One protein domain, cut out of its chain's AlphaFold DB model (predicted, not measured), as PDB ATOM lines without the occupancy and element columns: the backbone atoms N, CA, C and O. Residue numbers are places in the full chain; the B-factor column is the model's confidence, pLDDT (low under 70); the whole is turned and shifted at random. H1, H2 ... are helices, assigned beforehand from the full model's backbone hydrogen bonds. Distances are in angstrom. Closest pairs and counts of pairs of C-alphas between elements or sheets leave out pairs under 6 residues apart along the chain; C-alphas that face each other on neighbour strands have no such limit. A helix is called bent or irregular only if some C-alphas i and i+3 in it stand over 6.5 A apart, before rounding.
ATOM      1  N   PRO A 152     161.588 152.124  84.100       80.69
ATOM      2  CA  PRO A 152     163.026 152.128  83.861       80.69
ATOM      3  C   PRO A 152     163.667 153.347  84.535       80.69
ATOM      4  O   PRO A 152     163.185 154.473  84.393       80.69
ATOM      5  N   TYR A 153     164.784 153.119  85.232       83.25
ATOM      6  CA  TYR A 153     165.560 154.152  85.933       83.25
ATOM      7  C   TYR A 153     165.852 155.378  85.052       83.25
ATOM      8  O   TYR A 153     165.739 156.511  85.512       83.25
ATOM      9  N   ALA A 154     166.138 155.153  83.764       86.50
ATOM     10  CA  ALA A 154     166.387 156.208  82.786       86.50
ATOM     11  C   ALA A 154     165.231 157.220  82.687       86.50
ATOM     12  O   ALA A 154     165.475 158.418  82.725       86.50
ATOM     13  N   LEU A 155     163.970 156.770  82.641       89.50
ATOM     14  CA  LEU A 155     162.825 157.688  82.561       89.50
ATOM     15  C   LEU A 155     162.652 158.508  83.843       89.50
ATOM     16  O   LEU A 155     162.266 159.673  83.791       89.50
ATOM     17  N   VAL A 156     162.948 157.909  84.998       90.69
ATOM     18  CA  VAL A 156     162.875 158.603  86.290       90.69
ATOM     19  C   VAL A 156     163.969 159.666  86.395       90.69
ATOM     20  O   VAL A 156     163.700 160.780  86.844       90.69
ATOM     21  N   LEU A 157     165.180 159.341  85.938       90.94
ATOM     22  CA  LEU A 157     166.305 160.267  85.869       90.94
ATOM     23  C   LEU A 157     166.022 161.432  84.911       90.94
ATOM     24  O   LEU A 157     166.200 162.582  85.303       90.94
ATOM     25  N   GLU A 158     165.531 161.157  83.700       92.38
ATOM     26  CA  GLU A 158     165.146 162.193  82.729       92.38
ATOM     27  C   GLU A 158     164.079 163.129  83.309       92.38
ATOM     28  O   GLU A 158     164.223 164.352  83.262       92.38
ATOM     29  N   ASN A 159     163.046 162.567  83.947       94.00
ATOM     30  CA  ASN A 159     162.008 163.348  84.614       94.00
ATOM     31  C   ASN A 159     162.577 164.239  85.736       94.00
ATOM     32  O   ASN A 159     162.233 165.420  85.843       94.00
ATOM     33  N   PHE A 160     163.478 163.695  86.558       93.94
ATOM     34  CA  PHE A 160     164.158 164.455  87.605       93.94
ATOM     35  C   PHE A 160     164.992 165.604  87.020       93.94
ATOM     36  O   PHE A 160     164.862 166.747  87.459       93.94
ATOM     37  N   ILE A 161     165.813 165.331  86.000       94.00
ATOM     38  CA  ILE A 161     166.674 166.327  85.347       94.00
ATOM     39  C   ILE A 161     165.837 167.432  84.698       94.00
ATOM     40  O   ILE A 161     166.145 168.616  84.863       94.00
ATOM     41  N   ALA A 162     164.773 167.073  83.976       94.00
ATOM     42  CA  ALA A 162     163.869 168.031  83.349       94.00
ATOM     43  C   ALA A 162     163.251 168.972  84.393       94.00
ATOM     44  O   ALA A 162     163.315 170.195  84.242       94.00
ATOM     45  N   THR A 163     162.748 168.413  85.497       93.25
ATOM     46  CA  THR A 163     162.140 169.191  86.583       93.25
ATOM     47  C   THR A 163     163.164 170.072  87.302       93.25
ATOM     48  O   THR A 163     162.920 171.254  87.539       93.25
ATOM     49  N   PHE A 164     164.351 169.541  87.599       93.81
ATOM     50  CA  PHE A 164     165.438 170.303  88.213       93.81
ATOM     51  C   PHE A 164     165.861 171.494  87.344       93.81
ATOM     52  O   PHE A 164     166.070 172.601  87.846       93.81
ATOM     53  N   ASN A 165     165.962 171.295  86.029       93.75
ATOM     54  CA  ASN A 165     166.286 172.361  85.086       93.75
ATOM     55  C   ASN A 165     165.179 173.411  84.998       93.75
ATOM     56  O   ASN A 165     165.489 174.602  84.971       93.75
ATOM     57  N   LEU A 166     163.913 172.987  84.987       91.50
ATOM     58  CA  LEU A 166     162.764 173.889  85.008       91.50
ATOM     59  C   LEU A 166     162.834 174.817  86.228       91.50
ATOM     60  O   LEU A 166     162.906 176.033  86.072       91.50
ATOM     61  N   VAL A 167     162.943 174.240  87.426       91.50
ATOM     62  CA  VAL A 167     163.020 174.981  88.694       91.50
ATOM     63  C   VAL A 167     164.223 175.921  88.745       91.50
ATOM     64  O   VAL A 167     164.124 177.039  89.249       91.50
ATOM     65  N   ASN A 168     165.377 175.498  88.221       90.25
ATOM     66  CA  ASN A 168     166.571 176.338  88.233       90.25
ATOM     67  C   ASN A 168     166.483 177.536  87.291       90.25
ATOM     68  O   ASN A 168     167.066 178.577  87.613       90.25
ATOM     69  N   ARG A 169     165.765 177.392  86.173       87.94
ATOM     70  CA  ARG A 169     165.504 178.466  85.206       87.94
ATOM     71  C   ARG A 169     164.414 179.422  85.684       87.94
ATOM     72  O   ARG A 169     164.419 180.582  85.280       87.94
ATOM     73  N   SER A 170     163.510 178.978  86.555       75.88
ATOM     74  CA  SER A 170     162.483 179.845  87.122       75.88
ATOM     75  C   SER A 170     163.086 180.901  88.058       75.88
ATOM     76  O   SER A 170     163.691 180.561  89.073       75.88
ATOM     77  N   GLY A 171     162.875 182.180  87.730       65.44
ATOM     78  CA  GLY A 171     163.075 183.348  88.598       65.44
ATOM     79  C   GLY A 171     164.471 183.500  89.216       65.44
ATOM     80  O   GLY A 171     164.779 182.892  90.239       65.44
ATOM     81  N   ALA A 172     165.289 184.414  88.683       66.12
ATOM     82  CA  ALA A 172     166.616 184.732  89.236       66.12
ATOM     83  C   ALA A 172     166.587 185.170  90.719       66.12
ATOM     84  O   ALA A 172     167.567 184.980  91.435       66.12
ATOM     85  N   ASN A 173     165.447 185.691  91.185       74.62
ATOM     86  CA  ASN A 173     165.249 186.185  92.550       74.62
ATOM     87  C   ASN A 173     164.855 185.086  93.558       74.62
ATOM     88  O   ASN A 173     164.777 185.355  94.755       74.62
ATOM     89  N   VAL A 174     164.591 183.855  93.105       81.62
ATOM     90  CA  VAL A 174     164.231 182.744  93.994       81.62
ATOM     91  C   VAL A 174     165.513 182.125  94.552       81.62
ATOM     92  O   VAL A 174     166.312 181.535  93.823       81.62
ATOM     93  N   GLY A 175     165.725 182.264  95.862       87.69
ATOM     94  CA  GLY A 175     166.882 181.688  96.550       87.69
ATOM     95  C   GLY A 175     166.922 180.153  96.491       87.69
ATOM     96  O   GLY A 175     165.936 179.497  96.155       87.69
ATOM     97  N   LYS A 176     168.062 179.556  96.877       89.38
ATOM     98  CA  LYS A 176     168.271 178.088  96.855       89.38
ATOM     99  C   LYS A 176     167.169 177.318  97.593       89.38
ATOM    100  O   LYS A 176     166.697 176.306  97.089       89.38
ATOM    101  N   LEU A 177     166.742 177.824  98.753       89.31
ATOM    102  CA  LEU A 177     165.665 177.220  99.538       89.31
ATOM    103  C   LEU A 177     164.322 177.260  98.801       89.31
ATOM    104  O   LEU A 177     163.641 176.246  98.751       89.31
ATOM    105  N   GLY A 178     163.968 178.389  98.181       90.19
ATOM    106  CA  GLY A 178     162.720 178.510  97.420       90.19
ATOM    107  C   GLY A 178     162.699 177.594  96.194       90.19
ATOM    108  O   GLY A 178     161.690 176.952  95.914       90.19
ATOM    109  N   LYS A 179     163.844 177.449  95.512       90.75
ATOM    110  CA  LYS A 179     164.005 176.480  94.418       90.75
ATOM    111  C   LYS A 179     163.834 175.047  94.918       90.75
ATOM    112  O   LYS A 179     163.099 174.274  94.317       90.75
ATOM    113  N   PHE A 180     164.448 174.705  96.048       91.81
ATOM    114  CA  PHE A 180     164.266 173.390  96.658       91.81
ATOM    115  C   PHE A 180     162.802 173.130  97.039       91.81
ATOM    116  O   PHE A 180     162.244 172.115  96.643       91.81
ATOM    117  N   GLN A 181     162.149 174.068  97.730       91.94
ATOM    118  CA  GLN A 181     160.735 173.957  98.099       91.94
ATOM    119  C   GLN A 181     159.846 173.737  96.873       91.94
ATOM    120  O   GLN A 181     158.997 172.850  96.891       91.94
ATOM    121  N   ARG A 182     160.088 174.476  95.787       91.56
ATOM    122  CA  ARG A 182     159.378 174.298  94.517       91.56
ATOM    123  C   ARG A 182     159.609 172.917  93.903       91.56
ATOM    124  O   ARG A 182     158.657 172.306  93.433       91.56
ATOM    125  N   LEU A 183     160.844 172.414  93.916       93.00
ATOM    126  CA  LEU A 183     161.155 171.072  93.422       93.00
ATOM    127  C   LEU A 183     160.357 170.002  94.180       93.00
ATOM    128  O   LEU A 183     159.741 169.143  93.555       93.00
ATOM    129  N   ILE A 184     160.317 170.089  95.513       92.44
ATOM    130  CA  ILE A 184     159.538 169.177  96.364       92.44
ATOM    131  C   ILE A 184     158.039 169.309  96.073       92.44
ATOM    132  O   ILE A 184     157.357 168.306  95.914       92.44
ATOM    133  N   CYS A 185     157.539 170.536  95.922       91.38
ATOM    134  CA  CYS A 185     156.151 170.829  95.569       91.38
ATOM    135  C   CYS A 185     155.717 170.173  94.247       91.38
ATOM    136  O   CYS A 185     154.673 169.526  94.196       91.38
ATOM    137  N   ILE A 186     156.532 170.298  93.192       91.69
ATOM    138  CA  ILE A 186     156.284 169.633  91.903       91.69
ATOM    139  C   ILE A 186     156.323 168.112  92.080       91.69
ATOM    140  O   ILE A 186     155.434 167.414  91.605       91.69
ATOM    141  N   GLY A 187     157.310 167.599  92.817       90.94
ATOM    142  CA  GLY A 187     157.436 166.168  93.086       90.94
ATOM    143  C   GLY A 187     156.265 165.569  93.873       90.94
ATOM    144  O   GLY A 187     155.913 164.417  93.625       90.94
ATOM    145  N   CYS A 188     155.649 166.335  94.785       90.38
ATOM    146  CA  CYS A 188     154.419 165.948  95.486       90.38
ATOM    147  C   CYS A 188     153.230 165.904  94.526       90.38
ATOM    148  O   CYS A 188     152.530 164.897  94.477       90.38
ATOM    149  N   ARG A 189     153.021 166.983  93.758       89.94
ATOM    150  CA  ARG A 189     151.915 167.103  92.797       89.94
ATOM    151  C   ARG A 189     151.950 165.997  91.748       89.94
ATOM    152  O   ARG A 189     150.923 165.422  91.431       89.94
ATOM    153  N   ASP A 190     153.136 165.701  91.226       90.12
ATOM    154  CA  ASP A 190     153.308 164.739  90.137       90.12
ATOM    155  C   ASP A 190     153.565 163.310  90.662       90.12
ATOM    156  O   ASP A 190     153.869 162.413  89.877       90.12
ATOM    157  N   HIS A 191     153.483 163.083  91.982       90.69
ATOM    158  CA  HIS A 191     153.687 161.776  92.633       90.69
ATOM    159  C   HIS A 191     155.045 161.115  92.329       90.69
ATOM    160  O   HIS A 191     155.191 159.889  92.299       90.69
ATOM    161  N   THR A 192     156.070 161.930  92.082       92.12
ATOM    162  CA  THR A 192     157.401 161.487  91.631       92.12
ATOM    163  C   THR A 192     158.459 161.533  92.728       92.12
ATOM    164  O   THR A 192     159.525 160.935  92.572       92.12
ATOM    165  N   LEU A 193     158.162 162.148  93.875       91.75
ATOM    166  CA  LEU A 193     159.089 162.287  95.003       91.75
ATOM    167  C   LEU A 193     159.701 160.960  95.467       91.75
ATOM    168  O   LEU A 193     160.920 160.858  95.608       91.75
ATOM    169  N   ALA A 194     158.867 159.930  95.645       91.00
ATOM    170  CA  ALA A 194     159.317 158.595  96.038       91.00
ATOM    171  C   ALA A 194     160.305 158.004  95.015       91.00
ATOM    172  O   ALA A 194     161.300 157.386  95.383       91.00
ATOM    173  N   THR A 195     160.063 158.241  93.722       91.69
ATOM    174  CA  THR A 195     160.895 157.714  92.630       91.69
ATOM    175  C   THR A 195     162.231 158.445  92.487       91.69
ATOM    176  O   THR A 195     163.204 157.858  92.017       91.69
ATOM    177  N   TRP A 196     162.320 159.707  92.918       92.94
ATOM    178  CA  TRP A 196     163.544 160.505  92.806       92.94
ATOM    179  C   TRP A 196     164.600 160.171  93.861       92.94
ATOM    180  O   TRP A 196     165.787 160.348  93.597       92.94
ATOM    181  N   LEU A 197     164.213 159.665  95.038       91.56
ATOM    182  CA  LEU A 197     165.168 159.317  96.100       91.56
ATOM    183  C   LEU A 197     166.231 158.287  95.657       91.56
ATOM    184  O   LEU A 197     167.417 158.550  95.863       91.56
ATOM    185  N   PRO A 198     165.868 157.166  95.003       90.12
ATOM    186  CA  PRO A 198     166.824 156.246  94.384       90.12
ATOM    187  C   PRO A 198     167.814 156.912  93.422       90.12
ATOM    188  O   PRO A 198     169.010 156.628  93.460       90.12
ATOM    189  N   VAL A 199     167.320 157.823  92.579       91.06
ATOM    190  CA  VAL A 199     168.131 158.545  91.587       91.06
ATOM    191  C   VAL A 199     169.147 159.458  92.268       91.06
ATOM    192  O   VAL A 199     170.309 159.512  91.872       91.06
ATOM    193  N   LEU A 200     168.725 160.146  93.330       90.44
ATOM    194  CA  LEU A 200     169.606 160.988  94.134       90.44
ATOM    195  C   LEU A 200     170.686 160.163  94.842       90.44
ATOM    196  O   LEU A 200     171.839 160.584  94.867       90.44
ATOM    197  N   ALA A 201     170.335 158.989  95.374       90.25
ATOM    198  CA  ALA A 201     171.268 158.095  96.060       90.25
ATOM    199  C   ALA A 201     172.318 157.474  95.132       90.25
ATOM    200  O   ALA A 201     173.455 157.263  95.546       90.25
ATOM    201  N   ALA A 202     171.955 157.224  93.877       88.56
ATOM    202  CA  ALA A 202     172.857 156.681  92.868       88.56
ATOM    203  C   ALA A 202     173.893 157.703  92.350       88.56
ATOM    204  O   ALA A 202     174.856 157.325  91.681       88.56
ATOM    205  N   GLY A 203     173.712 158.998  92.628       85.56
ATOM    206  CA  GLY A 203     174.618 160.045  92.165       85.56
ATOM    207  C   GLY A 203     175.971 160.034  92.898       85.56
ATOM    208  O   GLY A 203     176.000 159.973  94.125       85.56
ATOM    209  N   PRO A 204     177.111 160.226  92.201       83.81
ATOM    210  CA  PRO A 204     178.444 160.221  92.824       83.81
ATOM    211  C   PRO A 204     178.676 161.385  93.801       83.81
ATOM    212  O   PRO A 204     179.620 161.370  94.585       83.81
ATOM    213  N   VAL A 205     177.833 162.419  93.743       88.50
ATOM    214  CA  VAL A 205     177.855 163.549  94.681       88.50
ATOM    215  C   VAL A 205     177.210 163.191  96.024       88.50
ATOM    216  O   VAL A 205     177.532 163.799  97.041       88.50
ATOM    217  N   ALA A 206     176.320 162.193  96.058       87.69
ATOM    218  CA  ALA A 206     175.610 161.814  97.272       87.69
ATOM    219  C   ALA A 206     176.563 161.233  98.325       87.69
ATOM    220  O   ALA A 206     176.486 161.627  99.483       87.69
ATOM    221  N   SER A 207     177.524 160.400  97.916       88.44
ATOM    222  CA  SER A 207     178.568 159.870  98.807       88.44
ATOM    223  C   SER A 207     179.571 160.922  99.289       88.44
ATOM    224  O   SER A 207     180.269 160.693 100.269       88.44
ATOM    225  N   GLN A 208     179.652 162.075  98.615       91.75
ATOM    226  CA  GLN A 208     180.527 163.185  99.010       91.75
ATOM    227  C   GLN A 208     179.844 164.152  99.982       91.75
ATOM    228  O   GLN A 208     180.517 164.796 100.782       91.75
ATOM    229  N   LEU A 209     178.518 164.295  99.882       91.62
ATOM    230  CA  LEU A 209     177.740 165.253 100.673       91.62
ATOM    231  C   LEU A 209     177.061 164.632 101.894       91.62
ATOM    232  O   LEU A 209     176.770 165.353 102.847       91.62
ATOM    233  N   TYR A 210     176.782 163.332 101.860       92.69
ATOM    234  CA  TYR A 210     176.067 162.631 102.917       92.69
ATOM    235  C   TYR A 210     176.930 161.540 103.546       92.69
ATOM    236  O   TYR A 210     177.745 160.906 102.881       92.69
ATOM    237  N   ASP A 211     176.705 161.299 104.836       90.75
ATOM    238  CA  ASP A 211     177.320 160.184 105.550       90.75
ATOM    239  C   ASP A 211     176.794 158.830 105.038       90.75
ATOM    240  O   ASP A 211     175.654 158.729 104.572       90.75
ATOM    241  N   SER A 212     177.597 157.773 105.168       86.06
ATOM    242  CA  SER A 212     177.220 156.412 104.751       86.06
ATOM    243  C   SER A 212     175.989 155.876 105.496       86.06
ATOM    244  O   SER A 212     175.240 155.077 104.940       86.06
ATOM    245  N   GLN A 213     175.744 156.342 106.725       88.00
ATOM    246  CA  GLN A 213     174.560 156.024 107.533       88.00
ATOM    247  C   GLN A 213     173.406 157.020 107.341       88.00
ATOM    248  O   GLN A 213     172.389 156.943 108.031       88.00
ATOM    249  N   SER A 214     173.533 157.975 106.418       90.94
ATOM    250  CA  SER A 214     172.434 158.881 106.086       90.94
ATOM    251  C   SER A 214     171.239 158.118 105.518       90.94
ATOM    252  O   SER A 214     171.385 157.086 104.860       90.94
ATOM    253  N   PHE A 215     170.044 158.680 105.695       91.25
ATOM    254  CA  PHE A 215     168.814 158.089 105.164       91.25
ATOM    255  C   PHE A 215     168.841 157.887 103.642       91.25
ATOM    256  O   PHE A 215     168.114 157.053 103.117       91.25
ATOM    257  N   LEU A 216     169.630 158.696 102.933       88.81
ATOM    258  CA  LEU A 216     169.670 158.711 101.479       88.81
ATOM    259  C   LEU A 216     170.522 157.549 100.952       88.81
ATOM    260  O   LEU A 216     170.132 156.900  99.982       88.81
ATOM    261  N   LEU A 217     171.640 157.239 101.617       90.44
ATOM    262  CA  LEU A 217     172.541 156.151 101.222       90.44
ATOM    263  C   LEU A 217     172.139 154.800 101.833       90.44
ATOM    264  O   LEU A 217     172.188 153.786 101.135       90.44
ATOM    265  N   ASN A 218     171.647 154.783 103.074       92.06
ATOM    266  CA  ASN A 218     171.156 153.573 103.729       92.06
ATOM    267  C   ASN A 218     169.870 153.058 103.044       92.06
ATOM    268  O   ASN A 218     168.871 153.771 102.951       92.06
ATOM    269  N   CYS A 219     169.898 151.819 102.548       89.50
ATOM    270  CA  CYS A 219     168.789 151.226 101.798       89.50
ATOM    271  C   CYS A 219     167.520 151.016 102.634       89.50
ATOM    272  O   CYS A 219     166.430 151.263 102.120       89.50
ATOM    273  N   ASP A 220     167.641 150.624 103.901       90.62
ATOM    274  CA  ASP A 220     166.501 150.371 104.789       90.62
ATOM    275  C   ASP A 220     165.770 151.671 105.140       90.62
ATOM    276  O   ASP A 220     164.540 151.766 105.034       90.62
ATOM    277  N   LEU A 221     166.530 152.714 105.486       91.94
ATOM    278  CA  LEU A 221     165.981 154.043 105.763       91.94
ATOM    279  C   LEU A 221     165.359 154.661 104.509       91.94
ATOM    280  O   LEU A 221     164.252 155.204 104.569       91.94
ATOM    281  N   ARG A 222     166.030 154.532 103.360       92.81
ATOM    282  CA  ARG A 222     165.510 155.009 102.077       92.81
ATOM    283  C   ARG A 222     164.204 154.311 101.717       92.81
ATOM    284  O   ARG A 222     163.251 155.000 101.376       92.81
ATOM    285  N   ASN A 223     164.127 152.985 101.837       90.88
ATOM    286  CA  ASN A 223     162.903 152.223 101.569       90.88
ATOM    287  C   ASN A 223     161.763 152.606 102.520       90.88
ATOM    288  O   ASN A 223     160.616 152.740 102.087       90.88
ATOM    289  N   SER A 224     162.074 152.850 103.795       93.19
ATOM    290  CA  SER A 224     161.094 153.311 104.784       93.19
ATOM    291  C   SER A 224     160.506 154.669 104.391       93.19
ATOM    292  O   SER A 224     159.288 154.821 104.297       93.19
ATOM    293  N   ILE A 225     161.359 155.646 104.069       92.62
ATOM    294  CA  ILE A 225     160.920 156.975 103.617       92.62
ATOM    295  C   ILE A 225     160.188 156.882 102.280       92.62
ATOM    296  O   ILE A 225     159.166 157.532 102.097       92.62
ATOM    297  N   GLN A 226     160.671 156.066 101.349       91.69
ATOM    298  CA  GLN A 226     160.033 155.876 100.053       91.69
ATOM    299  C   GLN A 226     158.618 155.310 100.209       91.69
ATOM    300  O   GLN A 226     157.710 155.773  99.529       91.69
ATOM    301  N   THR A 227     158.406 154.382 101.145       91.38
ATOM    302  CA  THR A 227     157.077 153.850 101.487       91.38
ATOM    303  C   THR A 227     156.168 154.937 102.067       91.38
ATOM    304  O   THR A 227     155.014 155.058 101.660       91.38
ATOM    305  N   LEU A 228     156.689 155.789 102.956       92.12
ATOM    306  CA  LEU A 228     155.940 156.941 103.469       92.12
ATOM    307  C   LEU A 228     155.587 157.930 102.349       92.12
ATOM    308  O   LEU A 228     154.448 158.371 102.251       92.12
ATOM    309  N   LEU A 229     156.521 158.240 101.452       90.25
ATOM    310  CA  LEU A 229     156.256 159.111 100.304       90.25
ATOM    311  C   LEU A 229     155.271 158.477  99.316       90.25
ATOM    312  O   LEU A 229     154.476 159.193  98.721       90.25
ATOM    313  N   PHE A 230     155.267 157.154  99.172       89.38
ATOM    314  CA  PHE A 230     154.255 156.457  98.386       89.38
ATOM    315  C   PHE A 230     152.855 156.601  98.966       89.38
ATOM    316  O   PHE A 230     151.912 156.748  98.198       89.38
ATOM    317  N   SER A 231     152.710 156.618 100.292       89.44
ATOM    318  CA  SER A 231     151.407 156.895 100.906       89.44
ATOM    319  C   SER A 231     150.901 158.312 100.604       89.44
ATOM    320  O   SER A 231     149.696 158.530 100.554       89.44
ATOM    321  N   LEU A 232     151.800 159.264 100.309       86.56
ATOM    322  CA  LEU A 232     151.412 160.601  99.847       86.56
ATOM    323  C   LEU A 232     150.897 160.612  98.401       86.56
ATOM    324  O   LEU A 232     150.228 161.567  98.018       86.56
ATOM    325  N   ASN A 233     151.179 159.580  97.600       85.19
ATOM    326  CA  ASN A 233     150.713 159.516  96.212       85.19
ATOM    327  C   ASN A 233     149.204 159.275  96.085       85.19
ATOM    328  O   ASN A 233     148.663 159.445  94.999       85.19
ATOM    329  N   ASP A 234     148.530 158.884  97.169       83.50
ATOM    330  CA  ASP A 234     147.069 158.741  97.194       83.50
ATOM    331  C   ASP A 234     146.351 160.109  97.193       83.50
ATOM    332  O   ASP A 234     145.160 160.200  96.901       83.50
ATOM    333  N   PHE A 235     147.076 161.199  97.479       83.62
ATOM    334  CA  PHE A 235     146.514 162.542  97.616       83.62
ATOM    335  C   PHE A 235     146.845 163.435  96.418       83.62
ATOM    336  O   PHE A 235     148.007 163.765  96.205       83.62
ATOM    337  N   ASP A 236     145.834 163.935  95.706       81.38
ATOM    338  CA  ASP A 236     146.018 164.958  94.664       81.38
ATOM    339  C   ASP A 236     146.301 166.332  95.297       81.38
ATOM    340  O   ASP A 236     145.432 166.955  95.917       81.38
ATOM    341  N   PHE A 237     147.532 166.824  95.152       80.44
ATOM    342  CA  PHE A 237     147.913 168.126  95.691       80.44
ATOM    343  C   PHE A 237     147.646 169.242  94.677       80.44
ATOM    344  O   PHE A 237     148.403 169.449  93.728       80.44
ATOM    345  N   ARG A 238     146.615 170.053  94.925       79.81
ATOM    346  CA  ARG A 238     146.358 171.277  94.151       79.81
ATOM    347  C   ARG A 238     147.211 172.436  94.656       79.81
ATOM    348  O   ARG A 238     146.820 173.149  95.576       79.81
ATOM    349  N   LEU A 239     148.391 172.608  94.062       80.00
ATOM    350  CA  LEU A 239     149.294 173.715  94.384       80.00
ATOM    351  C   LEU A 239     149.001 174.950  93.535       80.00
ATOM    352  O   LEU A 239     148.735 174.849  92.338       80.00
ATOM    353  N   ASP A 240     149.120 176.116  94.168       77.50
ATOM    354  CA  ASP A 240     148.961 177.408  93.512       77.50
ATOM    355  C   ASP A 240     150.051 177.625  92.434       77.50
ATOM    356  O   ASP A 240     151.234 177.349  92.690       77.50
ATOM    357  N   PRO A 241     149.692 178.116  91.231       72.69
ATOM    358  CA  PRO A 241     150.640 178.334  90.137       72.69
ATOM    359  C   PRO A 241     151.800 179.265  90.516       72.69
ATOM    360  O   PRO A 241     152.923 179.043  90.059       72.69
ATOM    361  N   VAL A 242     151.597 180.214  91.438       70.62
ATOM    362  CA  VAL A 242     152.650 181.122  91.923       70.62
ATOM    363  C   VAL A 242     153.765 180.350  92.640       70.62
ATOM    364  O   VAL A 242     154.955 180.653  92.490       70.62
ATOM    365  N   ILE A 243     153.410 179.292  93.376       71.31
ATOM    366  CA  ILE A 243     154.376 178.427  94.070       71.31
ATOM    367  C   ILE A 243     155.166 177.597  93.055       71.31
ATOM    368  O   ILE A 243     156.366 177.382  93.239       71.31
ATOM    369  N   LEU A 244     154.536 177.209  91.946       72.50
ATOM    370  CA  LEU A 244     155.136 176.430  90.858       72.50
ATOM    371  C   LEU A 244     155.945 177.293  89.871       72.50
ATOM    372  O   LEU A 244     156.870 176.789  89.239       72.50
ATOM    373  N   GLY A 245     155.685 178.601  89.820       63.38
ATOM    374  CA  GLY A 245     156.404 179.553  88.971       63.38
ATOM    375  C   GLY A 245     155.947 179.593  87.524       63.38
ATOM    376  O   GLY A 245     156.766 179.950  86.674       63.38
TER     377      GLY A 245
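Overview. This is residues 152 to 245 of the 246 residues of the protein "DENN domain-containing protein 5A" of Schistocephalus solidus (UniProt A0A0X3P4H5). Short helix H3 lies in the middle of a helical cluster, with H1 crossing it on one side and H5 running side by side with it on the other. H1 also packs near its last residues on H2, which turns a corner into H3, while little H6 packs on H2 and little H4 lies out beyond the last residues of H3. The printed part has 94 residues with six named helices, H1 to H6 in chain order, and no named strand: the class is all helix. It is compact, with a radius of gyration of the C-alphas of 13.8 A and spans of 36 by 31 by 24 A.

Along the chain. H1, residues 153 to 169, is 24.3 A long and begins at C-alpha 153 at (165.560, 154.152, 85.933). H2, residues 176 to 189, is 20.1 A long. H3, residues 193 to 201, is 12.9 A long; it is neither bent nor irregular, but only just: C-alphas 195 and 198 are 6.4 A apart. H4 is residues 206 to 209, 5.3 A long. H5, residues 219 to 234, is 23.4 A long, with C-alpha 219 at (168.789, 151.226, 101.798); it too is only just neither bent nor irregular, C-alphas 231 and 234 being 6.0 A apart. H6, residues 241 to 244, is 4.9 A long and ends at C-alpha 244 at (155.136, 176.430, 90.858).

Arrangement. H1 touches H2 with residues 163 to 168 alone, at a steep tilt of 46 degrees, opposite ways; their closest C-alphas, of Val 167 and Lys 179, are 6.0 A apart. H1 touches H3 with its residues 153 to 160 alone, about perpendicular at 83 degrees, the closest C-alphas being those of Leu 157 and Val 199, 6.2 A apart. H2 and H3 are close but not clearly touching. H3 and H5 touch at a shallow tilt of 23 degrees, opposite ways, and their closest C-alphas, of Ala 194 and Gln 226, are 4.9 A apart. H2 touches H6 with residues 182 to 186 alone; the closest C-alphas, of Arg 182 and Leu 244, are 6.0 A apart. H4 touches no helix. H1 and H5 are apart. Every O i to N i+4 pair is within hydrogen-bond range in H1 and H2, against 10 of 12 in H5 and 2 of 5 in H3, where 4 of 6 O i to N i+3 pairs are in range; H4 and H6 are too short for an O i to N i+4 pair.

Size, cuts and confidence. The two C-alphas farthest apart, of Asn 173 and Asp 220, are 37.9 A apart. The printed part has no cut. The links H2 to H3 and H3 to H4 are tight, the others short. The mean pLDDT of the printed part is 87.7; residues 171 to 172 and residue 245 are under 70.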